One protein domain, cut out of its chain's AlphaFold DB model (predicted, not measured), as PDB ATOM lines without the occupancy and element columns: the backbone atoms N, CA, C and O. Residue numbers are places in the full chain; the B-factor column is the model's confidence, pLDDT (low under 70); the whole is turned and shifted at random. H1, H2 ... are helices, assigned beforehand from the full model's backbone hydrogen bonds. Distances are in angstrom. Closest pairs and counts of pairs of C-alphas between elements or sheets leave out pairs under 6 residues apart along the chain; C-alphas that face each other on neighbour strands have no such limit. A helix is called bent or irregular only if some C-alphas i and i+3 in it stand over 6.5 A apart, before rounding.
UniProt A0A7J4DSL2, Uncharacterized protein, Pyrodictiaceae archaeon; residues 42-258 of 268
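Overview. This is residues 42 to 258 of the 268 residues of an uncharacterized protein of Pyrodictiaceae archaeon (UniProt A0A7J4DSL2). Long helices H1, H3, H6 and arm H7a of the bent H7 run side by side in an up-and-down bundle, each against the one before; the hairpin of H8 and H9 packs on one side of it, and short H4 and H5 pack on H3 at the other. H2 makes a corner with H3 at one end, and residues 253 to 258 of H9 stick out at the opposite end. The printed part has 217 residues with nine named helices, H1 to H9 in order, and no named strand: all helix. It is compact, with a radius of gyration of the C-alphas of 18.2 A, though elongated, spanning 67 by 36 by 27 A.

Arrangement. H1, residues 45 to 68, touches H3, residues 92 to 111, at a shallow tilt of 11 degrees, opposite ways; their closest C-alphas, of His 51 and Ala 107, are 6.2 A apart. H2, residues 76 to 86, touches H3 only at the corner, the C-alphas of Ile 85 and Val 92 being closest at 6.3 A. H4, residues 119 to 127, touches residues 101 to 105 of H3 alone, closest at the C-alphas of Val 121 and Val 105, 6.0 A. H5, residues 131 to 138, only just irregular with C-alphas 134 and 137 6.6 A apart, touches residues 105 to 109 of H3 alone, closest at the C-alphas of Leu 133 and Ile 109, 5.2 A. H6, residues 141 to 170, has a kink of 26 degrees near residue 149; its residues 150 to 161 alone touch residues 45 to 56 of H1, closest at the C-alphas of Tyr 154 and Ile 48, 5.8 A. H7, residues 175 to 198, was assigned as one helix by its hydrogen bonds but is bent, with C-alphas 186 and 189 6.6 A apart, into H7a, residues 175 to 186, and H7b, residues 189 to 198. H6 and H7a form a helical hairpin, closest at the C-alphas of Phe 169 and Ser 177, 4.9 A. H8, residues 205 to 225, touches residues 153 to 164 of H6 alone at a steep tilt of 53 degrees, closest at the C-alphas of Tyr 215 and Gly 160, 4.6 A. H9, residues 233 to 258, forms a helical hairpin with H8, closest at the C-alphas of Ala 240 and Leu 210, 6.7 A. Every O i to N i+4 pair is within hydrogen-bond range in H1, H2, H3, H4, H7a and H9; the others have 24 of 26 in H6, 4 of 6 in H7b, 16 of 17 in H8 and 0 of 4 in H5, where 3 of 5 O i to N i+3 pairs are.

Along the chain. H1 begins at C-alpha 45 (21.853, 16.098, 54.784) and H9 ends at C-alpha 258 (14.042, -9.149, 37.692). H1 is 33.8 A long, H3 28.3 A, H6 42.8 A, H8 30.9 A and H9 37.2 A.

Size, cuts and confidence. The C-alphas farthest apart, of Trp 74 and Ala 257, are 67.3 A apart. The printed part has no cut, and no link is long. Mean pLDDT of the printed part is 82.5; 38 residues are under 70, among them 200 to 233.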
ATOM      1  N   GLY A  42      21.527   5.872  56.548       64.56
ATOM      2  CA  GLY A  42      22.494   6.873  56.114       64.56
ATOM      3  C   GLY A  42      21.873   8.179  55.622       64.56
ATOM      4  O   GLY A  42      20.710   8.232  55.230       64.56
ATOM      5  N   GLY A  43      22.711   9.213  55.595       70.56
ATOM      6  CA  GLY A  43      22.387  10.553  55.119       70.56
ATOM      7  C   GLY A  43      23.523  11.526  55.426       70.56
ATOM      8  O   GLY A  43      24.157  11.435  56.479       70.56
ATOM      9  N   LYS A  44      23.827  12.431  54.491       83.25
ATOM     10  CA  LYS A  44      24.746  13.564  54.709       83.25
ATOM     11  C   LYS A  44      24.007  14.896  54.577       83.25
ATOM     12  O   LYS A  44      24.561  15.869  54.077       83.25
ATOM     13  N   GLU A  45      22.750  14.959  55.007       85.56
ATOM     14  CA  GLU A  45      21.853  16.098  54.784       85.56
ATOM     15  C   GLU A  45      22.393  17.395  55.373       85.56
ATOM     16  O   GLU A  45      22.329  18.431  54.714       85.56
ATOM     17  N   ASP A  46      22.993  17.332  56.564       84.38
ATOM     18  CA  ASP A  46      23.655  18.480  57.186       84.38
ATOM     19  C   ASP A  46      24.806  19.009  56.319       84.38
ATOM     20  O   ASP A  46      24.960  20.222  56.160       84.38
ATOM     21  N   LEU A  47      25.588  18.113  55.706       89.06
ATOM     22  CA  LEU A  47      26.676  18.487  54.800       89.06
ATOM     23  C   LEU A  47      26.135  19.044  53.480       89.06
ATOM     24  O   LEU A  47      26.648  20.053  53.001       89.06
ATOM     25  N   ILE A  48      25.078  18.450  52.914       88.62
ATOM     26  CA  ILE A  48      24.417  18.980  51.711       88.62
ATOM     27  C   ILE A  48      23.904  20.399  51.995       88.62
ATOM     28  O   ILE A  48      24.216  21.332  51.253       88.62
ATOM     29  N   ALA A  49      23.181  20.595  53.100       85.62
ATOM     30  CA  ALA A  49      22.654  21.895  53.498       85.62
ATOM     31  C   ALA A  49      23.771  22.922  53.731       85.62
ATOM     32  O   ALA A  49      23.645  24.069  53.297       85.62
ATOM     33  N   LEU A  50      24.872  22.518  54.373       88.25
ATOM     34  CA  LEU A  50      26.033  23.371  54.621       88.25
ATOM     35  C   LEU A  50      26.728  23.800  53.320       88.25
ATOM     36  O   LEU A  50      27.062  24.980  53.170       88.25
ATOM     37  N   HIS A  51      26.928  22.876  52.378       93.44
ATOM     38  CA  HIS A  51      27.540  23.173  51.080       93.44
ATOM     39  C   HIS A  51      26.664  24.108  50.251       93.44
ATOM     40  O   HIS A  51      27.159  25.123  49.759       93.44
ATOM     41  N   LEU A  52      25.357  23.839  50.172       88.31
ATOM     42  CA  LEU A  52      24.397  24.711  49.484       88.31
ATOM     43  C   LEU A  52      24.375  26.109  50.106       88.31
ATOM     44  O   LEU A  52      24.513  27.104  49.399       88.31
ATOM     45  N   ALA A  53      24.294  26.194  51.434       86.19
ATOM     46  CA  ALA A  53      24.330  27.453  52.166       86.19
ATOM     47  C   ALA A  53      25.595  28.274  51.879       86.19
ATOM     48  O   ALA A  53      25.522  29.478  51.609       86.19
ATOM     49  N   SER A  54      26.755  27.620  51.936       90.56
ATOM     50  CA  SER A  54      28.058  28.248  51.708       90.56
ATOM     51  C   SER A  54      28.194  28.734  50.269       90.56
ATOM     52  O   SER A  54      28.640  29.862  50.038       90.56
ATOM     53  N   PHE A  55      27.755  27.918  49.307       93.44
ATOM     54  CA  PHE A  55      27.748  28.276  47.897       93.44
ATOM     55  C   PHE A  55      26.822  29.466  47.639       93.44
ATOM     56  O   PHE A  55      27.271  30.477  47.104       93.44
ATOM     57  N   THR A  56      25.558  29.407  48.077       88.75
ATOM     58  CA  THR A  56      24.586  30.498  47.897       88.75
ATOM     59  C   THR A  56      25.104  31.803  48.481       88.75
ATOM     60  O   THR A  56      25.069  32.831  47.810       88.75
ATOM     61  N   ARG A  57      25.627  31.776  49.713       88.12
ATOM     62  CA  ARG A  57      26.159  32.976  50.365       88.12
ATOM     63  C   ARG A  57      27.340  33.569  49.599       88.12
ATOM     64  O   ARG A  57      27.404  34.784  49.442       88.12
ATOM     65  N   THR A  58      28.260  32.729  49.131       92.44
ATOM     66  CA  THR A  58      29.443  33.174  48.381       92.44
ATOM     67  C   THR A  58      29.049  33.749  47.021       92.44
ATOM     68  O   THR A  58      29.535  34.812  46.645       92.44
ATOM     69  N   SER A  59      28.113  33.105  46.317       93.25
ATOM     70  CA  SER A  59      27.580  33.581  45.037       93.25
ATOM     71  C   SER A  59      26.864  34.920  45.183       93.25
ATOM     72  O   SER A  59      27.139  35.838  44.419       93.25
ATOM     73  N   LEU A  60      25.999  35.072  46.192       89.06
ATOM     74  CA  LEU A  60      25.317  36.340  46.460       89.06
ATOM     75  C   LEU A  60      26.307  37.451  46.819       89.06
ATOM     76  O   LEU A  60      26.198  38.543  46.277       89.06
ATOM     77  N   ALA A  61      27.306  37.170  47.662       89.44
ATOM     78  CA  ALA A  61      28.338  38.148  47.999       89.44
ATOM     79  C   ALA A  61      29.110  38.624  46.757       89.44
ATOM     80  O   ALA A  61      29.362  39.821  46.607       89.44
ATOM     81  N   TRP A  62      29.437  37.707  45.839       93.38
ATOM     82  CA  TRP A  62      30.066  38.073  44.574       93.38
ATOM     83  C   TRP A  62      29.131  38.937  43.719       93.38
ATOM     84  O   TRP A  62      29.508  40.038  43.326       93.38
ATOM     85  N   LEU A  63      27.896  38.492  43.481       92.00
ATOM     86  CA  LEU A  63      26.927  39.201  42.638       92.00
ATOM     87  C   LEU A  63      26.567  40.590  43.177       92.00
ATOM     88  O   LEU A  63      26.451  41.548  42.412       92.00
ATOM     89  N   GLU A  64      26.440  40.732  44.495       88.06
ATOM     90  CA  GLU A  64      26.209  42.023  45.138       88.06
ATOM     91  C   GLU A  64      27.412  42.953  44.999       88.06
ATOM     92  O   GLU A  64      27.224  44.145  44.744       88.06
ATOM     93  N   TRP A  65      28.638  42.432  45.106       90.50
ATOM     94  CA  TRP A  65      29.838  43.217  44.827       90.50
ATOM     95  C   TRP A  65      29.881  43.657  43.357       90.50
ATOM     96  O   TRP A  65      30.125  44.829  43.068       90.50
ATOM     97  N   GLU A  66      29.566  42.766  42.417       91.94
ATOM     98  CA  GLU A  66      29.505  43.092  40.987       91.94
ATOM     99  C   GLU A  66      28.494  44.211  40.702       91.94
ATOM    100  O   GLU A  66      28.800  45.168  39.988       91.94
ATOM    101  N   ARG A  67      27.313  44.137  41.324       89.00
ATOM    102  CA  ARG A  67      26.243  45.130  41.177       89.00
ATOM    103  C   ARG A  67      26.586  46.474  41.824       89.00
ATOM    104  O   ARG A  67      26.348  47.530  41.236       89.00
ATOM    105  N   ASN A  68      27.118  46.455  43.045       87.69
ATOM    106  CA  ASN A  68      27.220  47.652  43.885       87.69
ATOM    107  C   ASN A  68      28.611  48.298  43.881       87.69
ATOM    108  O   ASN A  68      28.713  49.515  44.059       87.69
ATOM    109  N   CYS A  69      29.664  47.503  43.687       87.44
ATOM    110  CA  CYS A  69      31.046  47.894  43.952       87.44
ATOM    111  C   CYS A  69      31.907  48.044  42.706       87.44
ATOM    112  O   CYS A  69      32.733  48.956  42.685       87.44
ATOM    113  N   ARG A  70      31.702  47.242  41.651       84.31
ATOM    114  CA  ARG A  70      32.549  47.296  40.441       84.31
ATOM    115  C   ARG A  70      32.692  48.711  39.872       84.31
ATOM    116  O   ARG A  70      33.797  49.159  39.593       84.31
ATOM    117  N   ASN A  71      31.574  49.422  39.743       83.94
ATOM    118  CA  ASN A  71      31.547  50.781  39.187       83.94
ATOM    119  C   ASN A  71      31.683  51.878  40.254       83.94
ATOM    120  O   ASN A  71      31.740  53.060  39.919       83.94
ATOM    121  N   LYS A  72      31.674  51.510  41.541       85.19
ATOM    122  CA  LYS A  72      31.748  52.441  42.679       85.19
ATOM    123  C   LYS A  72      32.715  51.924  43.756       85.19
ATOM    124  O   LYS A  72      32.321  51.828  44.922       85.19
ATOM    125  N   PRO A  73      33.982  51.619  43.405       80.31
ATOM    126  CA  PRO A  73      34.917  50.953  44.312       80.31
ATOM    127  C   PRO A  73      35.258  51.793  45.550       80.31
ATOM    128  O   PRO A  73      35.658  51.252  46.570       80.31
ATOM    129  N   TRP A  74      35.051  53.113  45.503       81.88
ATOM    130  CA  TRP A  74      35.329  54.036  46.609       81.88
ATOM    131  C   TRP A  74      34.345  53.943  47.789       81.88
ATOM    132  O   TRP A  74      34.613  54.513  48.857       81.88
ATOM    133  N   ARG A  75      33.197  53.266  47.637       85.00
ATOM    134  CA  ARG A  75      32.263  53.046  48.754       85.00
ATOM    135  C   ARG A  75      32.965  52.270  49.870       85.00
ATOM    136  O   ARG A  75      33.750  51.370  49.600       85.00
ATOM    137  N   LYS A  76      32.689  52.632  51.127       81.62
ATOM    138  CA  LYS A  76      33.364  52.057  52.303       81.62
ATOM    139  C   LYS A  76      33.256  50.525  52.339       81.62
ATOM    140  O   LYS A  76      34.277  49.860  52.412       81.62
ATOM    141  N   GLU A  77      32.047  49.996  52.157       80.06
ATOM    142  CA  GLU A  77      31.768  48.552  52.077       80.06
ATOM    143  C   GLU A  77      32.561  47.843  50.962       80.06
ATOM    144  O   GLU A  77      33.056  46.734  51.139       80.06
ATOM    145  N   CYS A  78      32.746  48.509  49.822       86.06
ATOM    146  CA  CYS A  78      33.470  47.965  48.679       86.06
ATOM    147  C   CYS A  78      34.982  47.952  48.907       86.06
ATOM    148  O   CYS A  78      35.646  47.002  48.493       86.06
ATOM    149  N   ARG A  79      35.513  48.978  49.584       83.31
ATOM    150  CA  ARG A  79      36.923  49.039  49.988       83.31
ATOM    151  C   ARG A  79      37.254  47.981  51.025       83.31
ATOM    152  O   ARG A  79      38.187  47.236  50.798       83.31
ATOM    153  N   GLU A  80      36.448  47.837  52.072       83.31
ATOM    154  CA  GLU A  80      36.681  46.829  53.120       83.31
ATOM    155  C   GLU A  80      36.728  45.400  52.546       83.31
ATOM    156  O   GLU A  80      37.612  44.608  52.885       83.31
ATOM    157  N   ILE A  81      35.814  45.076  51.622       81.88
ATOM    158  CA  ILE A  81      35.818  43.784  50.917       81.88
ATOM    159  C   ILE A  81      37.053  43.656  50.016       81.88
ATOM    160  O   ILE A  81      37.698  42.609  50.017       81.88
ATOM    161  N   SER A  82      37.387  44.702  49.257       81.75
ATOM    162  CA  SER A  82      38.530  44.668  48.335       81.75
ATOM    163  C   SER A  82      39.852  44.540  49.090       81.75
ATOM    164  O   SER A  82      40.643  43.682  48.739       81.75
ATOM    165  N   GLU A  83      40.043  45.277  50.183       83.00
ATOM    166  CA  GLU A  83      41.223  45.206  51.056       83.00
ATOM    167  C   GLU A  83      41.378  43.815  51.687       83.00
ATOM    168  O   GLU A  83      42.477  43.261  51.720       83.00
ATOM    169  N   THR A  84      40.274  43.206  52.139       84.12
ATOM    170  CA  THR A  84      40.286  41.831  52.670       84.12
ATOM    171  C   THR A  84      40.712  40.828  51.596       84.12
ATOM    172  O   THR A  84      41.460  39.891  51.870       84.12
ATOM    173  N   ILE A  85      40.246  41.014  50.360       87.12
ATOM    174  CA  ILE A  85      40.578  40.128  49.245       87.12
ATOM    175  C   ILE A  85      42.003  40.380  48.733       87.12
ATOM    176  O   ILE A  85      42.712  39.426  48.423       87.12
ATOM    177  N   GLU A  86      42.469  41.624  48.692       81.56
ATOM    178  CA  GLU A  86      43.817  41.997  48.250       81.56
ATOM    179  C   GLU A  86      44.909  41.360  49.117       81.56
ATOM    180  O   GLU A  86      45.956  40.976  48.596       81.56
ATOM    181  N   GLN A  87      44.642  41.124  50.409       85.12
ATOM    182  CA  GLN A  87      45.536  40.360  51.293       85.12
ATOM    183  C   GLN A  87      45.791  38.923  50.806       85.12
ATOM    184  O   GLN A  87      46.792  38.315  51.180       85.12
ATOM    185  N   THR A  88      44.917  38.380  49.953       84.12
ATOM    186  CA  THR A  88      45.086  37.053  49.341       84.12
ATOM    187  C   THR A  88      45.939  37.074  48.067       84.12
ATOM    188  O   THR A  88      46.254  36.017  47.527       84.12
ATOM    189  N   GLY A  89      46.309  38.260  47.569       84.44
ATOM    190  CA  GLY A  89      47.035  38.437  46.308       84.44
ATOM    191  C   GLY A  89      46.186  38.206  45.051       84.44
ATOM    192  O   GLY A  89      46.729  38.146  43.948       84.44
ATOM    193  N   LEU A  90      44.863  38.069  45.194       87.62
ATOM    194  CA  LEU A  90      43.925  37.826  44.099       87.62
ATOM    195  C   LEU A  90      43.045  39.052  43.834       87.62
ATOM    196  O   LEU A  90      42.680  39.785  44.747       87.62
ATOM    197  N   GLY A  91      42.633  39.237  42.578       88.81
ATOM    198  CA  GLY A  91      41.541  40.157  42.250       88.81
ATOM    199  C   GLY A  91      40.187  39.612  42.724       88.81
ATOM    200  O   GLY A  91      40.001  38.398  42.785       88.81
ATOM    201  N   VAL A  92      39.215  40.493  42.994       88.81
ATOM    202  CA  VAL A  92      37.904  40.130  43.577       88.81
ATOM    203  C   VAL A  92      37.173  39.021  42.815       88.81
ATOM    204  O   VAL A  92      36.746  38.036  43.416       88.81
ATOM    205  N   ALA A  93      37.087  39.129  41.487       89.88
ATOM    206  CA  ALA A  93      36.447  38.103  40.665       89.88
ATOM    207  C   ALA A  93      37.194  36.756  40.739       89.88
ATOM    208  O   ALA A  93      36.572  35.702  40.855       89.88
ATOM    209  N   THR A  94      38.531  36.780  40.728       92.69
ATOM    210  CA  THR A  94      39.362  35.572  40.855       92.69
ATOM    211  C   THR A  94      39.206  34.933  42.229       92.69
ATOM    212  O   THR A  94      39.098  33.711  42.315       92.69
ATOM    213  N   TYR A  95      39.148  35.737  43.291       94.69
ATOM    214  CA  TYR A  95      38.922  35.265  44.653       94.69
ATOM    215  C   TYR A  95      37.584  34.533  44.771       94.69
ATOM    216  O   TYR A  95      37.564  33.365  45.153       94.69
ATOM    217  N   TYR A  96      36.476  35.171  44.378       95.44
ATOM    218  CA  TYR A  96      35.154  34.551  44.475       95.44
ATOM    219  C   TYR A  96      35.016  33.321  43.576       95.44
ATOM    220  O   TYR A  96      34.488  32.304  44.020       95.44
ATOM    221  N   ASN A  97      35.556  33.363  42.354       95.75
ATOM    222  CA  ASN A  97      35.582  32.196  41.475       95.75
ATOM    223  C   ASN A  97      36.357  31.025  42.105       95.75
ATOM    224  O   ASN A  97      35.879  29.891  42.125       95.75
ATOM    225  N   THR A  98      37.533  31.301  42.674       95.75
ATOM    226  CA  THR A  98      38.357  30.293  43.360       95.75
ATOM    227  C   THR A  98      37.630  29.736  44.582       95.75
ATOM    228  O   THR A  98      37.605  28.521  44.777       95.75
ATOM    229  N   ALA A  99      36.981  30.597  45.371       95.69
ATOM    230  CA  ALA A  99      36.205  30.202  46.539       95.69
ATOM    231  C   ALA A  99      35.022  29.296  46.158       95.69
ATOM    232  O   ALA A  99      34.877  28.219  46.732       95.69
ATOM    233  N   LEU A 100      34.226  29.672  45.150       96.75
ATOM    234  CA  LEU A 100      33.099  28.864  44.670       96.75
ATOM    235  C   LEU A 100      33.552  27.509  44.128       96.75
ATOM    236  O   LEU A 100      32.999  26.478  44.509       96.75
ATOM    237  N   LYS A 101      34.588  27.484  43.284       97.44
ATOM    238  CA  LYS A 101      35.121  26.227  42.742       97.44
ATOM    239  C   LYS A 101      35.699  25.332  43.835       97.44
ATOM    240  O   LYS A 101      35.486  24.124  43.802       97.44
ATOM    241  N   THR A 102      36.343  25.912  44.846       97.38
ATOM    242  CA  THR A 102      36.825  25.167  46.019       97.38
ATOM    243  C   THR A 102      35.670  24.578  46.830       97.38
ATOM    244  O   THR A 102      35.756  23.427  47.250       97.38
ATOM    245  N   LEU A 103      34.576  25.324  47.030       97.38
ATOM    246  CA  LEU A 103      33.373  24.807  47.692       97.38
ATOM    247  C   LEU A 103      32.772  23.627  46.919       97.38
ATOM    248  O   LEU A 103      32.451  22.611  47.526       97.38
ATOM    249  N   VAL A 104      32.695  23.717  45.588       97.62
ATOM    250  CA  VAL A 104      32.213  22.606  44.753       97.62
ATOM    251  C   VAL A 104      33.124  21.382  44.853       97.62
ATOM    252  O   VAL A 104      32.620  20.269  44.987       97.62
ATOM    253  N   VAL A 105      34.450  21.559  44.822       97.44
ATOM    254  CA  VAL A 105      35.392  20.441  45.006       97.44
ATOM    255  C   VAL A 105      35.172  19.767  46.358       97.44
ATOM    256  O   VAL A 105      35.082  18.544  46.407       97.44
ATOM    257  N   LYS A 106      35.024  20.543  47.440       96.62
ATOM    258  CA  LYS A 106      34.735  20.004  48.779       96.62
ATOM    259  C   LYS A 106      33.411  19.242  48.815       96.62
ATOM    260  O   LYS A 106      33.377  18.120  49.303       96.62
ATOM    261  N   ALA A 107      32.355  19.791  48.216       96.50
ATOM    262  CA  ALA A 107      31.083  19.088  48.096       96.50
ATOM    263  C   ALA A 107      31.230  17.759  47.333       96.50
ATOM    264  O   ALA A 107      30.659  16.753  47.742       96.50
ATOM    265  N   CYS A 108      32.041  17.712  46.269       96.00
ATOM    266  CA  CYS A 108      32.315  16.469  45.543       96.00
ATOM    267  C   CYS A 108      33.112  15.461  46.387       96.00
ATOM    268  O   CYS A 108      32.789  14.276  46.380       96.00
ATOM    269  N   ILE A 109      34.111  15.918  47.148       95.06
ATOM    270  CA  ILE A 109      34.873  15.074  48.086       95.06
ATOM    271  C   ILE A 109      33.948  14.431  49.121       95.06
ATOM    272  O   ILE A 109      34.101  13.248  49.427       95.06
ATOM    273  N   ASP A 110      32.982  15.188  49.637       94.00
ATOM    274  CA  ASP A 110      32.102  14.727  50.708       94.00
ATOM    275  C   ASP A 110      30.954  13.850  50.196       94.00
ATOM    276  O   ASP A 110      30.570  12.881  50.861       94.00
ATOM    277  N   LEU A 111      30.398  14.194  49.031       93.81
ATOM    278  CA  LEU A 111      29.093  13.704  48.589       93.81
ATOM    279  C   LEU A 111      29.143  12.857  47.320       93.81
ATOM    280  O   LEU A 111      28.291  11.993  47.175       93.81
ATOM    281  N   ALA A 112      30.084  13.082  46.399       93.12
ATOM    282  CA  ALA A 112      30.019  12.481  45.066       93.12
ATOM    283  C   ALA A 112      30.640  11.074  45.009       93.12
ATOM    284  O   ALA A 112      31.718  10.854  45.578       93.12
ATOM    285  N   PRO A 113      30.019  10.134  44.272       90.94
ATOM    286  CA  PRO A 113      30.720   8.983  43.709       90.94
ATOM    287  C   PRO A 113      31.801   9.444  42.723       90.94
ATOM    288  O   PRO A 113      31.603  10.432  42.010       90.94
ATOM    289  N   ASP A 114      32.920   8.717  42.619       88.75
ATOM    290  CA  ASP A 114      34.067   9.124  41.779       88.75
ATOM    291  C   ASP A 114      33.680   9.404  40.320       88.75
ATOM    292  O   ASP A 114      34.111  10.386  39.699       88.75
ATOM    293  N   TRP A 115      32.832   8.540  39.767       88.12
ATOM    294  CA  TRP A 115      32.420   8.623  38.374       88.12
ATOM    295  C   TRP A 115      31.362   9.695  38.118       88.12
ATOM    296  O   TRP A 115      31.065   9.925  36.956       88.12
ATOM    297  N   LEU A 116      30.805  10.366  39.132       90.25
ATOM    298  CA  LEU A 116      29.870  11.488  38.943       90.25
ATOM    299  C   LEU A 116      30.519  12.862  39.164       90.25
ATOM    300  O   LEU A 116      29.840  13.887  39.107       90.25
ATOM    301  N   VAL A 117      31.835  12.908  39.380       92.50
ATOM    302  CA  VAL A 117      32.577  14.167  39.494       92.50
ATOM    303  C   VAL A 117      32.926  14.703  38.098       92.50
ATOM    304  O   VAL A 117      33.672  14.038  37.368       92.50
ATOM    305  N   PRO A 118      32.466  15.913  37.714       91.25
ATOM    306  CA  PRO A 118      32.766  16.479  36.402       91.25
ATOM    307  C   PRO A 118      34.258  16.742  36.186       91.25
ATOM    308  O   PRO A 118      35.006  17.062  37.113       91.25
ATOM    309  N   TYR A 119      34.686  16.701  34.923       90.50
ATOM    310  CA  TYR A 119      36.094  16.887  34.562       90.50
ATOM    311  C   TYR A 119      36.674  18.224  35.039       90.50
ATOM    312  O   TYR A 119      37.800  18.256  35.530       90.50
ATOM    313  N   TRP A 120      35.920  19.325  34.944       94.69
ATOM    314  CA  TRP A 120      36.420  20.635  35.373       94.69
ATOM    315  C   TRP A 120      36.740  20.663  36.875       94.69
ATOM    316  O   TRP A 120      37.699  21.322  37.271       94.69
ATOM    317  N   VAL A 121      35.991  19.910  37.695       96.12
ATOM    318  CA  VAL A 121      36.228  19.771  39.139       96.12
ATOM    319  C   VAL A 121      37.534  19.017  39.370       96.12
ATOM    320  O   VAL A 121      38.390  19.500  40.108       96.12
ATOM    321  N   LYS A 122      37.733  17.883  38.676       93.50
ATOM    322  CA  LYS A 122      38.985  17.102  38.736       93.50
ATOM    323  C   LYS A 122      40.187  17.939  38.289       93.50
ATOM    324  O   LYS A 122      41.218  17.958  38.959       93.50
ATOM    325  N   TRP A 123      40.037  18.681  37.193       94.25
ATOM    326  CA  TRP A 123      41.064  19.580  36.674       94.25
ATOM    327  C   TRP A 123      41.390  20.697  37.671       94.25
ATOM    328  O   TRP A 123      42.560  20.903  37.991       94.25
ATOM    329  N   PHE A 124      40.381  21.385  38.210       96.19
ATOM    330  CA  PHE A 124      40.584  22.468  39.171       96.19
ATOM    331  C   PHE A 124      41.248  21.956  40.453       96.19
ATOM    332  O   PHE A 124      42.205  22.568  40.923       96.19
ATOM    333  N   ALA A 125      40.800  20.816  40.982       95.88
ATOM    334  CA  ALA A 125      41.379  20.203  42.172       95.88
ATOM    335  C   ALA A 125      42.863  19.854  41.983       95.88
ATOM    336  O   ALA A 125      43.686  20.217  42.823       95.88
ATOM    337  N   HIS A 126      43.220  19.244  40.846       93.44
ATOM    338  CA  HIS A 126      44.611  18.940  40.500       93.44
ATOM    339  C   HIS A 126      45.496  20.194  40.509       93.44
ATOM    340  O   HIS A 126      46.550  20.212  41.143       93.44
ATOM    341  N   HIS A 127      45.054  21.257  39.831       92.56
ATOM    342  CA  HIS A 127      45.847  22.479  39.667       92.56
ATOM    343  C   HIS A 127      45.958  23.310  40.949       92.56
ATOM    344  O   HIS A 127      46.893  24.094  41.077       92.56
ATOM    345  N   ASN A 128      45.040  23.124  41.900       91.81
ATOM    346  CA  ASN A 128      45.027  23.841  43.177       91.81
ATOM    347  C   ASN A 128      45.483  22.971  44.361       91.81
ATOM    348  O   ASN A 128      45.313  23.365  45.510       91.81
ATOM    349  N   GLY A 129      46.061  21.791  44.104       90.81
ATOM    350  CA  GLY A 129      46.624  20.932  45.150       90.81
ATOM    351  C   GLY A 129      45.596  20.282  46.084       90.81
ATOM    352  O   GLY A 129      45.977  19.825  47.158       90.81
ATOM    353  N   LEU A 130      44.324  20.207  45.680       89.94
ATOM    354  CA  LEU A 130      43.234  19.577  46.436       89.94
ATOM    355  C   LEU A 130      43.230  18.064  46.170       89.94
ATOM    356  O   LEU A 130      42.459  17.551  45.352       89.94
ATOM    357  N   LYS A 131      44.180  17.358  46.791       88.88
ATOM    358  CA  LYS A 131      44.475  15.944  46.506       88.88
ATOM    359  C   LYS A 131      43.403  14.982  47.008       88.88
ATOM    360  O   LYS A 131      43.273  13.894  46.460       88.88
ATOM    361  N   GLU A 132      42.620  15.400  47.993       90.50
ATOM    362  CA  GLU A 132      41.561  14.627  48.640       90.50
ATOM    363  C   GLU A 132      40.491  14.179  47.635       90.50
ATOM    364  O   GLU A 132      39.947  13.082  47.744       90.50
ATOM    365  N   LEU A 133      40.238  14.978  46.588       90.38
ATOM    366  CA  LEU A 133      39.323  14.582  45.515       90.38
ATOM    367  C   LEU A 133      39.802  13.319  44.801       90.38
ATOM    368  O   LEU A 133      38.984  12.532  44.350       90.38
ATOM    369  N   PHE A 134      41.110  13.083  44.717       87.44
ATOM    370  CA  PHE A 134      41.635  11.869  44.107       87.44
ATOM    371  C   PHE A 134      41.580  10.675  45.041       87.44
ATOM    372  O   PHE A 134      41.935   9.603  44.593       87.44
ATOM    373  N   GLU A 135      41.143  10.790  46.292       89.00
ATOM    374  CA  GLU A 135      41.007   9.640  47.194       89.00
ATOM    375  C   GLU A 135      39.629   8.973  47.076       89.00
ATOM    376  O   GLU A 135      39.464   7.821  47.476       89.00
ATOM    377  N   ILE A 136      38.661   9.634  46.428       88.81
ATOM    378  CA  ILE A 136      37.289   9.129  46.256       88.81
ATOM    379  C   ILE A 136      37.200   7.847  45.402       88.81
ATOM    380  O   ILE A 136      36.198   7.138  45.460       88.81
ATOM    381  N   HIS A 137      38.243   7.487  44.642       85.25
ATOM    382  CA  HIS A 137      38.296   6.192  43.941       85.25
ATOM    383  C   HIS A 137      38.437   4.997  44.899       85.25
ATOM    384  O   HIS A 137      38.277   3.855  44.479       85.25
ATOM    385  N   ARG A 138      38.771   5.240  46.176       89.38
ATOM    386  CA  ARG A 138      38.987   4.202  47.199       89.38
ATOM    387  C   ARG A 138      37.767   3.938  48.075       89.38
ATOM    388  O   ARG A 138      37.870   3.160  49.018       89.38
ATOM    389  N   LEU A 139      36.645   4.610  47.818       89.56
ATOM    390  CA  LEU A 139      35.435   4.418  48.615       89.56
ATOM    391  C   LEU A 139      34.881   3.014  48.377       89.56
ATOM    392  O   LEU A 139      34.823   2.547  47.235       89.56
ATOM    393  N   ASP A 140      34.452   2.363  49.454       91.25
ATOM    394  CA  ASP A 140      33.815   1.055  49.375       91.25
ATOM    395  C   ASP A 140      32.423   1.130  48.722       91.25
ATOM    396  O   ASP A 140      31.824   2.196  48.567       91.25
ATOM    397  N   THR A 141      31.880  -0.027  48.345       89.12
ATOM    398  CA  THR A 141      30.577  -0.140  47.676       89.12
ATOM    399  C   THR A 141      29.429   0.494  48.470       89.12
ATOM    400  O   THR A 141      28.504   1.045  47.872       89.12
ATOM    401  N   ARG A 142      29.472   0.450  49.809       89.75
ATOM    402  CA  ARG A 142      28.422   1.015  50.668       89.75
ATOM    403  C   ARG A 142      28.468   2.539  50.645       89.75
ATOM    404  O   ARG A 142      27.430   3.184  50.511       89.75
ATOM    405  N   GLU A 143      29.652   3.118  50.775       90.06
ATOM    406  CA  GLU A 143      29.852   4.562  50.720       90.06
ATOM    407  C   GLU A 143      29.540   5.100  49.317       90.06
ATOM    408  O   GLU A 143      28.842   6.105  49.199       90.06
ATOM    409  N   GLN A 144      29.942   4.396  48.253       89.75
ATOM    410  CA  GLN A 144      29.570   4.745  46.873       89.75
ATOM    411  C   GLN A 144      28.043   4.764  46.681       89.75
ATOM    412  O   GLN A 144      27.511   5.701  46.087       89.75
ATOM    413  N   LEU A 145      27.317   3.777  47.226       87.50
ATOM    414  CA  LEU A 145      25.853   3.738  47.152       87.50
ATOM    415  C   LEU A 145      25.194   4.877  47.948       87.50
ATOM    416  O   LEU A 145      24.254   5.500  47.458       87.50
ATOM    417  N   ASN A 146      25.687   5.188  49.150       88.00
ATOM    418  CA  ASN A 146      25.162   6.312  49.932       88.00
ATOM    419  C   ASN A 146      25.374   7.648  49.217       88.00
ATOM    420  O   ASN A 146      24.458   8.461  49.125       88.00
ATOM    421  N   ARG A 147      26.551   7.839  48.626       90.25
ATOM    422  CA  ARG A 147      26.877   9.017  47.820       90.25
ATOM    423  C   ARG A 147      26.054   9.120  46.541       90.25
ATOM    424  O   ARG A 147      25.681  10.220  46.143       90.25
ATOM    425  N   LEU A 148      25.705   7.986  45.929       86.12
ATOM    426  CA  LEU A 148      24.770   7.936  44.804       86.12
ATOM    427  C   LEU A 148      23.366   8.421  45.202       86.12
ATOM    428  O   LEU A 148      22.643   8.925  44.348       86.12
ATOM    429  N   ALA A 149      22.990   8.312  46.479       83.25
ATOM    430  CA  ALA A 149      21.750   8.881  47.001       83.25
ATOM    431  C   ALA A 149      21.891  10.361  47.409       83.25
ATOM    432  O   ALA A 149      20.953  11.127  47.221       83.25
ATOM    433  N   ASP A 150      23.048  10.790  47.920       86.31
ATOM    434  CA  ASP A 150      23.243  12.153  48.445       86.31
ATOM    435  C   ASP A 150      23.607  13.195  47.374       86.31
ATOM    436  O   ASP A 150      23.037  14.290  47.324       86.31
ATOM    437  N   TYR A 151      24.564  12.881  46.498       90.00
ATOM    438  CA  TYR A 151      25.080  13.825  45.501       90.00
ATOM    439  C   TYR A 151      24.025  14.370  44.528       90.00
ATOM    440  O   TYR A 151      24.065  15.568  44.229       90.00
ATOM    441  N   PRO A 152      23.052  13.569  44.050       86.38
ATOM    442  CA  PRO A 152      22.027  14.080  43.145       86.38
ATOM    443  C   PRO A 152      21.173  15.166  43.787       86.38
ATOM    444  O   PRO A 152      20.824  16.137  43.124       86.38
ATOM    445  N   ILE A 153      20.885  15.051  45.086       83.25
ATOM    446  CA  ILE A 153      20.133  16.063  45.838       83.25
ATOM    447  C   ILE A 153      20.900  17.377  45.813       83.25
ATOM    448  O   ILE A 153      20.340  18.407  45.449       83.25
ATOM    449  N   TYR A 154      22.195  17.329  46.132       89.44
ATOM    450  CA  TYR A 154      23.066  18.496  46.062       89.44
ATOM    451  C   TYR A 154      23.063  19.121  44.658       89.44
ATOM    452  O   TYR A 154      22.827  20.320  44.537       89.44
ATOM    453  N   ALA A 155      23.252  18.328  43.599       90.31
ATOM    454  CA  ALA A 155      23.303  18.833  42.226       90.31
ATOM    455  C   ALA A 155      21.963  19.431  41.756       90.31
ATOM    456  O   ALA A 155      21.942  20.527  41.193       90.31
ATOM    457  N   TYR A 156      20.837  18.760  42.025       83.25
ATOM    458  CA  TYR A 156      19.498  19.265  41.705       83.25
ATOM    459  C   TYR A 156      19.179  20.554  42.463       83.25
ATOM    460  O   TYR A 156      18.643  21.502  41.879       83.25
ATOM    461  N   MET A 157      19.554  20.614  43.743       83.88
ATOM    462  CA  MET A 157      19.358  21.803  44.563       83.88
ATOM    463  C   MET A 157      20.213  22.973  44.106       83.88
ATOM    464  O   MET A 157      19.714  24.094  43.977       83.88
ATOM    465  N   LEU A 158      21.477  22.709  43.790       89.25
ATOM    466  CA  LEU A 158      22.397  23.706  43.274       89.25
ATOM    467  C   LEU A 158      21.937  24.252  41.916       89.25
ATOM    468  O   LEU A 158      21.995  25.459  41.700       89.25
ATOM    469  N   HIS A 159      21.405  23.398  41.037       88.06
ATOM    470  CA  HIS A 159      20.798  23.816  39.773       88.06
ATOM    471  C   HIS A 159      19.590  24.744  39.983       88.06
ATOM    472  O   HIS A 159      19.503  25.793  39.343       88.06
ATOM    473  N   GLY A 160      18.692  24.417  40.923       81.94
ATOM    474  CA  GLY A 160      17.573  25.291  41.296       81.94
ATOM    475  C   GLY A 160      18.028  26.663  41.814       81.94
ATOM    476  O   GLY A 160      17.493  27.687  41.392       81.94
ATOM    477  N   ILE A 161      19.062  26.690  42.664       84.75
ATOM    478  CA  ILE A 161      19.710  27.925  43.140       84.75
ATOM    479  C   ILE A 161      20.296  28.719  41.968       84.75
ATOM    480  O   ILE A 161      20.089  29.924  41.876       84.75
ATOM    481  N   GLY A 162      21.013  28.053  41.061       88.88
ATOM    482  CA  GLY A 162      21.638  28.676  39.898       88.88
ATOM    483  C   GLY A 162      20.637  29.359  38.968       88.88
ATOM    484  O   GLY A 162      20.837  30.515  38.604       88.88
ATOM    485  N   LYS A 163      19.524  28.686  38.649       87.00
ATOM    486  CA  LYS A 163      18.433  29.282  37.860       87.00
ATOM    487  C   LYS A 163      17.866  30.530  38.516       87.00
ATOM    488  O   LYS A 163      17.677  31.541  37.853       87.00
ATOM    489  N   ALA A 164      17.647  30.477  39.820       83.88
ATOM    490  CA  ALA A 164      17.059  31.596  40.528       83.88
ATOM    491  C   ALA A 164      18.047  32.766  40.744       83.88
ATOM    492  O   ALA A 164      17.622  33.917  40.817       83.88
ATOM    493  N   LEU A 165      19.364  32.511  40.777       87.44
ATOM    494  CA  LEU A 165      20.387  33.563  40.663       87.44
ATOM    495  C   LEU A 165      20.328  34.243  39.291       87.44
ATOM    496  O   LEU A 165      20.401  35.464  39.217       87.44
ATOM    497  N   VAL A 166      20.193  33.464  38.214       90.75
ATOM    498  CA  VAL A 166      20.045  34.019  36.863       90.75
ATOM    499  C   VAL A 166      18.795  34.890  36.788       90.75
ATOM    500  O   VAL A 166      18.928  36.061  36.467       90.75
ATOM    501  N   GLU A 167      17.625  34.377  37.168       87.50
ATOM    502  CA  GLU A 167      16.360  35.126  37.110       87.50
ATOM    503  C   GLU A 167      16.398  36.442  37.909       87.50
ATOM    504  O   GLU A 167      15.914  37.467  37.436       87.50
ATOM    505  N   GLU A 168      17.002  36.448  39.104       84.88
ATOM    506  CA  GLU A 168      17.097  37.658  39.938       84.88
ATOM    507  C   GLU A 168      17.986  38.738  39.304       84.88
ATOM    508  O   GLU A 168      17.667  39.924  39.378       84.88
ATOM    509  N   PHE A 169      19.109  38.346  38.697       86.06
ATOM    510  CA  PHE A 169      20.117  39.286  38.199       86.06
ATOM    511  C   PHE A 169      20.051  39.511  36.681       86.06
ATOM    512  O   PHE A 169      20.758  40.377  36.167       86.06
ATOM    513  N   GLU A 170      19.204  38.786  35.946       83.94
ATOM    514  CA  GLU A 170      19.071  38.905  34.488       83.94
ATOM    515  C   GLU A 170      18.641  40.320  34.075       83.94
ATOM    516  O   GLU A 170      19.199  40.896  33.138       83.94
ATOM    517  N   HIS A 171      17.725  40.925  34.838       78.50
ATOM    518  CA  HIS A 171      17.190  42.263  34.583       78.50
ATOM    519  C   HIS A 171      18.171  43.412  34.870       78.50
ATOM    520  O   HIS A 171      17.923  44.536  34.431       78.50
ATOM    521  N   ASP A 172      19.294  43.157  35.550       73.94
ATOM    522  CA  ASP A 172      20.297  44.191  35.842       73.94
ATOM    523  C   ASP A 172      21.068  44.640  34.584       73.94
ATOM    524  O   ASP A 172      21.695  45.699  34.595       73.94
ATOM    525  N   GLY A 173      21.077  43.836  33.507       64.50
ATOM    526  CA  GLY A 173      21.717  44.165  32.219       64.50
ATOM    527  C   GLY A 173      23.233  44.441  32.267       64.50
ATOM    528  O   GLY A 173      23.805  44.894  31.276       64.50
ATOM    529  N   GLY A 174      23.887  44.203  33.412       80.12
ATOM    530  CA  GLY A 174      25.280  44.561  33.697       80.12
ATOM    531  C   GLY A 174      26.163  43.376  34.104       80.12
ATOM    532  O   GLY A 174      25.835  42.213  33.882       80.12
ATOM    533  N   THR A 175      27.318  43.653  34.720       86.81
ATOM    534  CA  THR A 175      28.303  42.610  35.073       86.81
ATOM    535  C   THR A 175      27.792  41.604  36.112       86.81
ATOM    536  O   THR A 175      28.238  40.458  36.100       86.81
ATOM    537  N   SER A 176      26.822  41.976  36.956       89.44
ATOM    538  CA  SER A 176      26.127  41.039  37.852       89.44
ATOM    539  C   SER A 176      25.356  39.970  37.071       89.44
ATOM    540  O   SER A 176      25.512  38.789  37.365       89.44
ATOM    541  N   SER A 177      24.629  40.353  36.015       92.44
ATOM    542  CA  SER A 177      23.935  39.426  35.105       92.44
ATOM    543  C   SER A 177      24.915  38.458  34.432       92.44
ATOM    544  O   SER A 177      24.757  37.239  34.508       92.44
ATOM    545  N   ALA A 178      26.011  38.984  33.866       92.75
ATOM    546  CA  ALA A 178      27.054  38.155  33.252       92.75
ATOM    547  C   ALA A 178      27.709  37.192  34.261       92.75
ATOM    548  O   ALA A 178      27.999  36.045  33.929       92.75
ATOM    549  N   THR A 179      27.907  37.639  35.502       95.19
ATOM    550  CA  THR A 179      28.459  36.811  36.582       95.19
ATOM    551  C   THR A 179      27.471  35.730  37.026       95.19
ATOM    552  O   THR A 179      27.884  34.598  37.258       95.19
ATOM    553  N   ALA A 180      26.171  36.027  37.094       94.44
ATOM    554  CA  ALA A 180      25.143  35.035  37.420       94.44
ATOM    555  C   ALA A 180      25.075  33.945  36.344       94.44
ATOM    556  O   ALA A 180      25.090  32.756  36.667       94.44
ATOM    557  N   MET A 181      25.105  34.347  35.069       94.25
ATOM    558  CA  MET A 181      25.195  33.427  33.933       94.25
ATOM    559  C   MET A 181      26.476  32.589  33.983       94.25
ATOM    560  O   MET A 181      26.407  31.385  33.767       94.25
ATOM    561  N   TYR A 182      27.625  33.189  34.316       95.56
ATOM    562  CA  TYR A 182      28.889  32.465  34.495       95.56
ATOM    563  C   TYR A 182      28.790  31.403  35.595       95.56
ATOM    564  O   TYR A 182      29.101  30.239  35.363       95.56
ATOM    565  N   ILE A 183      28.326  31.784  36.791       96.19
ATOM    566  CA  ILE A 183      28.159  30.851  37.912       96.19
ATOM    567  C   ILE A 183      27.234  29.700  37.499       96.19
ATOM    568  O   ILE A 183      27.536  28.539  37.766       96.19
ATOM    569  N   TYR A 184      26.125  30.004  36.830       95.19
ATOM    570  CA  TYR A 184      25.182  28.983  36.405       95.19
ATOM    571  C   TYR A 184      25.775  28.047  35.341       95.19
ATOM    572  O   TYR A 184      25.887  26.850  35.590       95.19
ATOM    573  N   TRP A 185      26.207  28.569  34.194       94.88
ATOM    574  CA  TRP A 185      26.612  27.744  33.053       94.88
ATOM    575  C   TRP A 185      27.984  27.082  33.212       94.88
ATOM    576  O   TRP A 185      28.154  25.943  32.784       94.88
ATOM    577  N   ASP A 186      28.951  27.749  33.846       94.62
ATOM    578  CA  ASP A 186      30.331  27.247  33.903       94.62
ATOM    579  C   ASP A 186      30.643  26.474  35.191       94.62
ATOM    580  O   ASP A 186      31.616  25.716  35.230       94.62
ATOM    581  N   ILE A 187      29.857  26.663  36.257       95.88
ATOM    582  CA  ILE A 187      30.087  26.004  37.553       95.88
ATOM    583  C   ILE A 187      28.959  25.022  37.879       95.88
ATOM    584  O   ILE A 187      29.239  23.872  38.214       95.88
ATOM    585  N   ILE A 188      27.697  25.451  37.797       94.94
ATOM    586  CA  ILE A 188      26.558  24.660  38.286       94.94
ATOM    587  C   ILE A 188      26.080  23.634  37.257       94.94
ATOM    588  O   ILE A 188      25.954  22.456  37.591       94.94
ATOM    589  N   GLU A 189      25.824  24.060  36.021       92.69
ATOM    590  CA  GLU A 189      25.232  23.218  34.978       92.69
ATOM    591  C   GLU A 189      26.007  21.909  34.753       92.69
ATOM    592  O   GLU A 189      25.379  20.848  34.771       92.69
ATOM    593  N   PRO A 190      27.356  21.898  34.687       92.88
ATOM    594  CA  PRO A 190      28.086  20.652  34.466       92.88
ATOM    595  C   PRO A 190      27.942  19.637  35.612       92.88
ATOM    596  O   PRO A 190      28.137  18.443  35.397       92.88
ATOM    597  N   LEU A 191      27.628  20.082  36.837       92.06
ATOM    598  CA  LEU A 191      27.355  19.183  37.970       92.06
ATOM    599  C   LEU A 191      25.999  18.491  37.794       92.06
ATOM    600  O   LEU A 191      25.871  17.299  38.063       92.06
ATOM    601  N   TYR A 192      24.998  19.238  37.323       88.56
ATOM    602  CA  TYR A 192      23.655  18.733  37.053       88.56
ATOM    603  C   TYR A 192      23.627  17.798  35.839       88.56
ATOM    604  O   TYR A 192      23.060  16.710  35.930       88.56
ATOM    605  N   GLU A 193      24.288  18.159  34.737       86.88
ATOM    606  CA  GLU A 193      24.330  17.344  33.513       86.88
ATOM    607  C   GLU A 193      24.869  15.930  33.767       86.88
ATOM    608  O   GLU A 193      24.277  14.944  33.318       86.88
ATOM    609  N   VAL A 194      25.962  15.813  34.530       85.69
ATOM    610  CA  VAL A 194      26.564  14.512  34.866       85.69
ATOM    611  C   VAL A 194      25.615  13.660  35.708       85.69
ATOM    612  O   VAL A 194      25.557  12.447  35.516       85.69
ATOM    613  N   VAL A 195      24.832  14.275  36.597       84.62
ATOM    614  CA  VAL A 195      23.811  13.575  37.386       84.62
ATOM    615  C   VAL A 195      22.640  13.136  36.510       84.62
ATOM    616  O   VAL A 195      22.228  11.986  36.603       84.62
ATOM    617  N   VAL A 196      22.120  13.998  35.635       81.56
ATOM    618  CA  VAL A 196      20.998  13.652  34.745       81.56
ATOM    619  C   VAL A 196      21.350  12.484  33.835       81.56
ATOM    620  O   VAL A 196      20.565  11.549  33.723       81.56
ATOM    621  N   VAL A 197      22.534  12.503  33.222       78.44
ATOM    622  CA  VAL A 197      22.955  11.407  32.341       78.44
ATOM    623  C   VAL A 197      23.376  10.177  33.138       78.44
ATOM    624  O   VAL A 197      23.024   9.054  32.786       78.44
ATOM    625  N   GLY A 198      24.112  10.370  34.232       71.19
ATOM    626  CA  GLY A 198      24.541   9.281  35.102       71.19
ATOM    627  C   GLY A 198      23.370   8.532  35.734       71.19
ATOM    628  O   GLY A 198      23.502   7.343  35.994       71.19
ATOM    629  N   LEU A 199      22.233   9.196  35.955       72.94
ATOM    630  CA  LEU A 199      21.026   8.628  36.557       72.94
ATOM    631  C   LEU A 199      19.858   8.474  35.581       72.94
ATOM    632  O   LEU A 199      18.761   8.166  36.030       72.94
ATOM    633  N   GLU A 200      20.072   8.621  34.274       66.06
ATOM    634  CA  GLU A 200      19.091   8.256  33.243       66.06
ATOM    635  C   GLU A 200      18.426   6.875  33.470       66.06
ATOM    636  O   GLU A 200      17.229   6.754  33.202       66.06
ATOM    637  N   PRO A 201      19.106   5.837  34.018       56.03
ATOM    638  CA  PRO A 201      18.428   4.582  34.365       56.03
ATOM    639  C   PRO A 201      17.450   4.666  35.560       56.03
ATOM    640  O   PRO A 201      16.652   3.744  35.743       56.03
ATOM    641  N   LEU A 202      17.489   5.726  36.378       59.31
ATOM    642  CA  LEU A 202      16.588   5.944  37.517       59.31
ATOM    643  C   LEU A 202      15.307   6.706  37.099       59.31
ATOM    644  O   LEU A 202      15.314   7.456  36.125       59.31
ATOM    645  N   PRO A 203      14.181   6.562  37.827       56.25
ATOM    646  CA  PRO A 203      12.905   7.155  37.420       56.25
ATOM    647  C   PRO A 203      12.945   8.693  37.324       56.25
ATOM    648  O   PRO A 203      13.199   9.388  38.310       56.25
ATOM    649  N   SER A 204      12.582   9.224  36.152       61.25
ATOM    650  CA  SER A 204      12.561  10.660  35.810       61.25
ATOM    651  C   SER A 204      11.662  11.539  36.693       61.25
ATOM    652  O   SER A 204      11.793  12.759  36.693       61.25
ATOM    653  N   SER A 205      10.758  10.948  37.475       60.59
ATOM    654  CA  SER A 205       9.861  11.676  38.379       60.59
ATOM    655  C   SER A 205      10.572  12.287  39.592       60.59
ATOM    656  O   SER A 205      10.042  13.216  40.196       60.59
ATOM    657  N   ILE A 206      11.761  11.795  39.956       57.50
ATOM    658  CA  ILE A 206      12.493  12.262  41.145       57.50
ATOM    659  C   ILE A 206      13.260  13.559  40.869       57.50
ATOM    660  O   ILE A 206      13.313  14.443  41.724       57.50
ATOM    661  N   SER A 207      13.822  13.702  39.668       61.41
ATOM    662  CA  SER A 207      14.620  14.871  39.286       61.41
ATOM    663  C   SER A 207      13.784  16.154  39.225       61.41
ATOM    664  O   SER A 207      14.207  17.198  39.719       61.41
ATOM    665  N   GLU A 208      12.571  16.074  38.675       65.25
ATOM    666  CA  GLU A 208      11.679  17.227  38.508       65.25
ATOM    667  C   GLU A 208      11.098  17.730  39.842       65.25
ATOM    668  O   GLU A 208      10.991  18.938  40.061       65.25
ATOM    669  N   GLU A 209      10.780  16.815  40.764       61.56
ATOM    670  CA  GLU A 209      10.314  17.130  42.123       61.56
ATOM    671  C   GLU A 209      11.394  17.887  42.917       61.56
ATOM    672  O   GLU A 209      11.133  18.956  43.477       61.56
ATOM    673  N   LEU A 210      12.633  17.384  42.889       59.19
ATOM    674  CA  LEU A 210      13.770  17.998  43.578       59.19
ATOM    675  C   LEU A 210      14.138  19.358  42.980       59.19
ATOM    676  O   LEU A 210      14.367  20.316  43.722       59.19
ATOM    677  N   ARG A 211      14.137  19.485  41.650       61.69
ATOM    678  CA  ARG A 211      14.408  20.755  40.960       61.69
ATOM    679  C   ARG A 211      13.431  21.854  41.390       61.69
ATOM    680  O   ARG A 211      13.859  22.968  41.695       61.69
ATOM    681  N   ARG A 212      12.131  21.543  41.452       64.25
ATOM    682  CA  ARG A 212      11.077  22.496  41.838       64.25
ATOM    683  C   ARG A 212      11.196  22.937  43.295       64.25
ATOM    684  O   ARG A 212      11.205  24.133  43.570       64.25
ATOM    685  N   ALA A 213      11.361  21.990  44.213       59.72
ATOM    686  CA  ALA A 213      11.438  22.286  45.642       59.72
ATOM    687  C   ALA A 213      12.657  23.175  45.988       59.72
ATOM    688  O   ALA A 213      12.604  24.048  46.854       59.72
ATOM    689  N   SER A 214      13.749  23.013  45.241       58.16
ATOM    690  CA  SER A 214      14.988  23.785  45.390       58.16
ATOM    691  C   SER A 214      14.868  25.237  44.949       58.16
ATOM    692  O   SER A 214      15.390  26.138  45.609       58.16
ATOM    693  N   TYR A 215      14.153  25.463  43.847       62.22
ATOM    694  CA  TYR A 215      13.802  26.798  43.374       62.22
ATOM    695  C   TYR A 215      12.981  27.559  44.429       62.22
ATOM    696  O   TYR A 215      13.266  28.712  44.758       62.22
ATOM    697  N   GLU A 216      12.004  26.886  45.038       60.62
ATOM    698  CA  GLU A 216      11.171  27.454  46.103       60.62
ATOM    699  C   GLU A 216      11.988  27.792  47.365       60.62
ATOM    700  O   GLU A 216      11.839  28.882  47.928       60.62
ATOM    701  N   ALA A 217      12.914  26.919  47.777       59.12
ATOM    702  CA  ALA A 217      13.785  27.171  48.928       59.12
ATOM    703  C   ALA A 217      14.808  28.289  48.695       59.12
ATOM    704  O   ALA A 217      15.088  29.057  49.623       59.12
ATOM    705  N   TYR A 218      15.341  28.429  47.477       61.34
ATOM    706  CA  TYR A 218      16.147  29.594  47.118       61.34
ATOM    707  C   TYR A 218      15.323  30.878  47.243       61.34
ATOM    708  O   TYR A 218      15.763  31.826  47.886       61.34
ATOM    709  N   ASN A 219      14.105  30.900  46.700       59.47
ATOM    710  CA  ASN A 219      13.242  32.077  46.753       59.47
ATOM    711  C   ASN A 219      12.883  32.481  48.189       59.47
ATOM    712  O   ASN A 219      12.854  33.673  48.507       59.47
ATOM    713  N   ALA A 220      12.652  31.514  49.077       56.56
ATOM    714  CA  ALA A 220      12.471  31.769  50.505       56.56
ATOM    715  C   ALA A 220      13.756  32.309  51.163       56.56
ATOM    716  O   ALA A 220      13.716  33.258  51.947       56.56
ATOM    717  N   THR A 221      14.907  31.745  50.795       54.06
ATOM    718  CA  THR A 221      16.234  32.123  51.290       54.06
ATOM    719  C   THR A 221      16.643  33.531  50.859       54.06
ATOM    720  O   THR A 221      17.047  34.325  51.700       54.06
ATOM    721  N   HIS A 222      16.491  33.887  49.586       52.84
ATOM    722  CA  HIS A 222      16.800  35.219  49.066       52.84
ATOM    723  C   HIS A 222      15.963  36.303  49.767       52.84
ATOM    724  O   HIS A 222      16.488  37.337  50.190       52.84
ATOM    725  N   ARG A 223      14.673  36.027  50.017       53.81
ATOM    726  CA  ARG A 223      13.803  36.905  50.821       53.81
ATOM    727  C   ARG A 223      14.270  37.027  52.279       53.81
ATOM    728  O   ARG A 223      14.127  38.099  52.862       53.81
ATOM    729  N   ALA A 224      14.853  35.975  52.856       49.19
ATOM    730  CA  ALA A 224      15.352  35.945  54.236       49.19
ATOM    731  C   ALA A 224      16.778  36.509  54.415       49.19
ATOM    732  O   ALA A 224      17.122  36.997  55.493       49.19
ATOM    733  N   VAL A 225      17.617  36.501  53.374       49.00
ATOM    734  CA  VAL A 225      18.948  37.139  53.385       49.00
ATOM    735  C   VAL A 225      18.815  38.664  53.500       49.00
ATOM    736  O   VAL A 225      19.634  39.298  54.164       49.00
ATOM    737  N   LYS A 226      17.701  39.244  53.029       46.31
ATOM    738  CA  LYS A 226      17.322  40.638  53.327       46.31
ATOM    739  C   LYS A 226      16.919  40.883  54.798       46.31
ATOM    740  O   LYS A 226      16.793  42.038  55.191       46.31
ATOM    741  N   SER A 227      16.753  39.844  55.632       35.22
ATOM    742  CA  SER A 227      16.290  39.944  57.031       35.22
ATOM    743  C   SER A 227      17.152  39.219  58.085       35.22
ATOM    744  O   SER A 227      16.732  39.114  59.236       35.22
ATOM    745  N   LYS A 228      18.373  38.762  57.751       41.34
ATOM    746  CA  LYS A 228      19.254  37.956  58.639       41.34
ATOM    747  C   LYS A 228      18.635  36.617  59.105       41.34
ATOM    748  O   LYS A 228      18.965  36.126  60.186       41.34
ATOM    749  N   GLY A 229      17.750  36.007  58.313       41.34
ATOM    750  CA  GLY A 229      17.155  34.699  58.622       41.34
ATOM    751  C   GLY A 229      18.111  33.513  58.408       41.34
ATOM    752  O   GLY A 229      19.032  33.578  57.593       41.34
ATOM    753  N   ARG A 230      17.887  32.406  59.135       49.09
ATOM    754  CA  ARG A 230      18.578  31.120  58.911       49.09
ATOM    755  C   ARG A 230      18.187  30.558  57.540       49.09
ATOM    756  O   ARG A 230      17.010  30.549  57.194       49.09
ATOM    757  N   LEU A 231      19.171  30.072  56.785       55.34
ATOM    758  CA  LEU A 231      18.963  29.438  55.482       55.34
ATOM    759  C   LEU A 231      18.103  28.176  55.659       55.34
ATOM    760  O   LEU A 231      18.465  27.280  56.421       55.34
ATOM    761  N   GLY A 232      16.961  28.109  54.974       63.78
ATOM    762  CA  GLY A 232      15.974  27.029  55.108       63.78
ATOM    763  C   GLY A 232      16.342  25.728  54.387       63.78
ATOM    764  O   GLY A 232      15.458  24.919  54.121       63.78
ATOM    765  N   PHE A 233      17.616  25.528  54.029       69.38
ATOM    766  CA  PHE A 233      18.040  24.379  53.228       69.38
ATOM    767  C   PHE A 233      17.939  23.056  53.992       69.38
ATOM    768  O   PHE A 233      17.560  22.066  53.383       69.38
ATOM    769  N   LEU A 234      18.184  23.036  55.308       73.44
ATOM    770  CA  LEU A 234      18.219  21.787  56.081       73.44
ATOM    771  C   LEU A 234      16.878  21.008  56.090       73.44
ATOM    772  O   LEU A 234      16.874  19.819  55.778       73.44
ATOM    773  N   PRO A 235      15.714  21.626  56.380       71.38
ATOM    774  CA  PRO A 235      14.431  20.923  56.270       71.38
ATOM    775  C   PRO A 235      14.145  20.395  54.858       71.38
ATOM    776  O   PRO A 235      13.578  19.313  54.705       71.38
ATOM    777  N   LEU A 236      14.567  21.137  53.827       68.31
ATOM    778  CA  LEU A 236      14.394  20.733  52.436       68.31
ATOM    779  C   LEU A 236      15.273  19.522  52.093       68.31
ATOM    780  O   LEU A 236      14.774  18.551  51.526       68.31
ATOM    781  N   THR A 237      16.554  19.555  52.472       69.38
ATOM    782  CA  THR A 237      17.499  18.453  52.245       69.38
ATOM    783  C   THR A 237      17.069  17.182  52.964       69.38
ATOM    784  O   THR A 237      17.176  16.105  52.389       69.38
ATOM    785  N   LEU A 238      16.524  17.301  54.181       76.56
ATOM    786  CA  LEU A 238      16.006  16.161  54.946       76.56
ATOM    787  C   LEU A 238      14.844  15.473  54.227       76.56
ATOM    788  O   LEU A 238      14.832  14.251  54.081       76.56
ATOM    789  N   HIS A 239      13.874  16.251  53.741       75.81
ATOM    790  CA  HIS A 239      12.736  15.698  53.009       75.81
ATOM    791  C   HIS A 239      13.161  15.066  51.672       75.81
ATOM    792  O   HIS A 239      12.770  13.938  51.361       75.81
ATOM    793  N   ALA A 240      13.999  15.775  50.913       70.12
ATOM    794  CA  ALA A 240      14.536  15.331  49.631       70.12
ATOM    795  C   ALA A 240      15.340  14.026  49.748       70.12
ATOM    796  O   ALA A 240      15.103  13.088  48.984       70.12
ATOM    797  N   SER A 241      16.247  13.957  50.729       76.38
ATOM    798  CA  SER A 241      17.099  12.791  50.989       76.38
ATOM    799  C   SER A 241      16.289  11.557  51.303       76.38
ATOM    800  O   SER A 241      16.435  10.533  50.634       76.38
ATOM    801  N   ARG A 242      15.337  11.683  52.227       78.00
ATOM    802  CA  ARG A 242      14.445  10.584  52.572       78.00
ATOM    803  C   ARG A 242      13.682  10.056  51.353       78.00
ATOM    804  O   ARG A 242      13.691   8.854  51.105       78.00
ATOM    805  N   SER A 243      13.064  10.946  50.574       74.94
ATOM    806  CA  SER A 243      12.276  10.566  49.392       74.94
ATOM    807  C   SER A 243      13.125   9.843  48.339       74.94
ATOM    808  O   SER A 243      12.734   8.785  47.840       74.94
ATOM    809  N   LEU A 244      14.313  10.368  48.017       75.56
ATOM    810  CA  LEU A 244      15.192   9.762  47.015       75.56
ATOM    811  C   LEU A 244      15.768   8.423  47.492       75.56
ATOM    812  O   LEU A 244      15.761   7.462  46.723       75.56
ATOM    813  N   ARG A 245      16.209   8.330  48.751       80.94
ATOM    814  CA  ARG A 245      16.734   7.090  49.345       80.94
ATOM    815  C   ARG A 245      15.695   5.973  49.338       80.94
ATOM    816  O   ARG A 245      15.992   4.874  48.872       80.94
ATOM    817  N   GLU A 246      14.465   6.264  49.764       81.56
ATOM    818  CA  GLU A 246      13.358   5.299  49.743       81.56
ATOM    819  C   GLU A 246      13.063   4.807  48.313       81.56
ATOM    820  O   GLU A 246      12.890   3.606  48.083       81.56
ATOM    821  N   LYS A 247      13.031   5.716  47.329       78.62
ATOM    822  CA  LYS A 247      12.783   5.360  45.923       78.62
ATOM    823  C   LYS A 247      13.939   4.549  45.318       78.62
ATOM    824  O   LYS A 247      13.675   3.566  44.625       78.62
ATOM    825  N   LEU A 248      15.192   4.908  45.609       79.62
ATOM    826  CA  LEU A 248      16.380   4.186  45.142       79.62
ATOM    827  C   LEU A 248      16.441   2.769  45.725       79.62
ATOM    828  O   LEU A 248      16.646   1.813  44.979       79.62
ATOM    829  N   ALA A 249      16.192   2.615  47.027       83.25
ATOM    830  CA  ALA A 249      16.151   1.307  47.676       83.25
ATOM    831  C   ALA A 249      15.097   0.390  47.031       83.25
ATOM    832  O   ALA A 249      15.397  -0.748  46.668       83.25
ATOM    833  N   ARG A 250      13.878   0.902  46.800       82.56
ATOM    834  CA  ARG A 250      12.810   0.150  46.111       82.56
ATOM    835  C   ARG A 250      13.202  -0.248  44.692       82.56
ATOM    836  O   ARG A 250      12.960  -1.382  44.289       82.56
ATOM    837  N   TYR A 251      13.803   0.671  43.944       82.56
ATOM    838  CA  TYR A 251      14.244   0.417  42.577       82.56
ATOM    839  C   TYR A 251      15.285  -0.712  42.510       82.56
ATOM    840  O   TYR A 251      15.135  -1.633  41.707       82.56
ATOM    841  N   LEU A 252      16.279  -0.707  43.405       84.06
ATOM    842  CA  LEU A 252      17.299  -1.759  43.485       84.06
ATOM    843  C   LEU A 252      16.700  -3.140  43.783       84.06
ATOM    844  O   LEU A 252      17.107  -4.129  43.177       84.06
ATOM    845  N   VAL A 253      15.711  -3.216  44.682       87.50
ATOM    846  CA  VAL A 253      15.012  -4.475  44.999       87.50
ATOM    847  C   VAL A 253      14.267  -5.021  43.778       87.50
ATOM    848  O   VAL A 253      14.353  -6.214  43.492       87.50
ATOM    849  N   ILE A 254      13.574  -4.155  43.030       86.19
ATOM    850  CA  ILE A 254      12.851  -4.544  41.810       86.19
ATOM    851  C   ILE A 254      13.820  -5.070  40.745       86.19
ATOM    852  O   ILE A 254      13.568  -6.119  40.152       86.19
ATOM    853  N   LEU A 255      14.936  -4.369  40.517       84.38
ATOM    854  CA  LEU A 255      15.942  -4.795  39.544       84.38
ATOM    855  C   LEU A 255      16.555  -6.146  39.902       84.38
ATOM    856  O   LEU A 255      16.705  -6.998  39.028       84.38
ATOM    857  N   ARG A 256      16.867  -6.362  41.182       88.25
ATOM    858  CA  ARG A 256      17.388  -7.643  41.652       88.25
ATOM    859  C   ARG A 256      16.401  -8.782  41.400       88.25
ATOM    860  O   ARG A 256      16.798  -9.807  40.860       88.25
ATOM    861  N   ALA A 257      15.127  -8.594  41.745       88.00
ATOM    862  CA  ALA A 257      14.100  -9.609  41.514       88.00
ATOM    863  C   ALA A 257      13.969  -9.953  40.021       88.00
ATOM    864  O   ALA A 257      13.859 -11.120  39.658       88.00
ATOM    865  N   LYS A 258      14.037  -8.943  39.145       86.50
ATOM    866  CA  LYS A 258      14.042  -9.149  37.692       86.50
ATOM    867  C   LYS A 258      15.259  -9.965  37.234       86.50
ATOM    868  O   LYS A 258      15.089 -10.922  36.488       86.50
TER     869      LYS A 258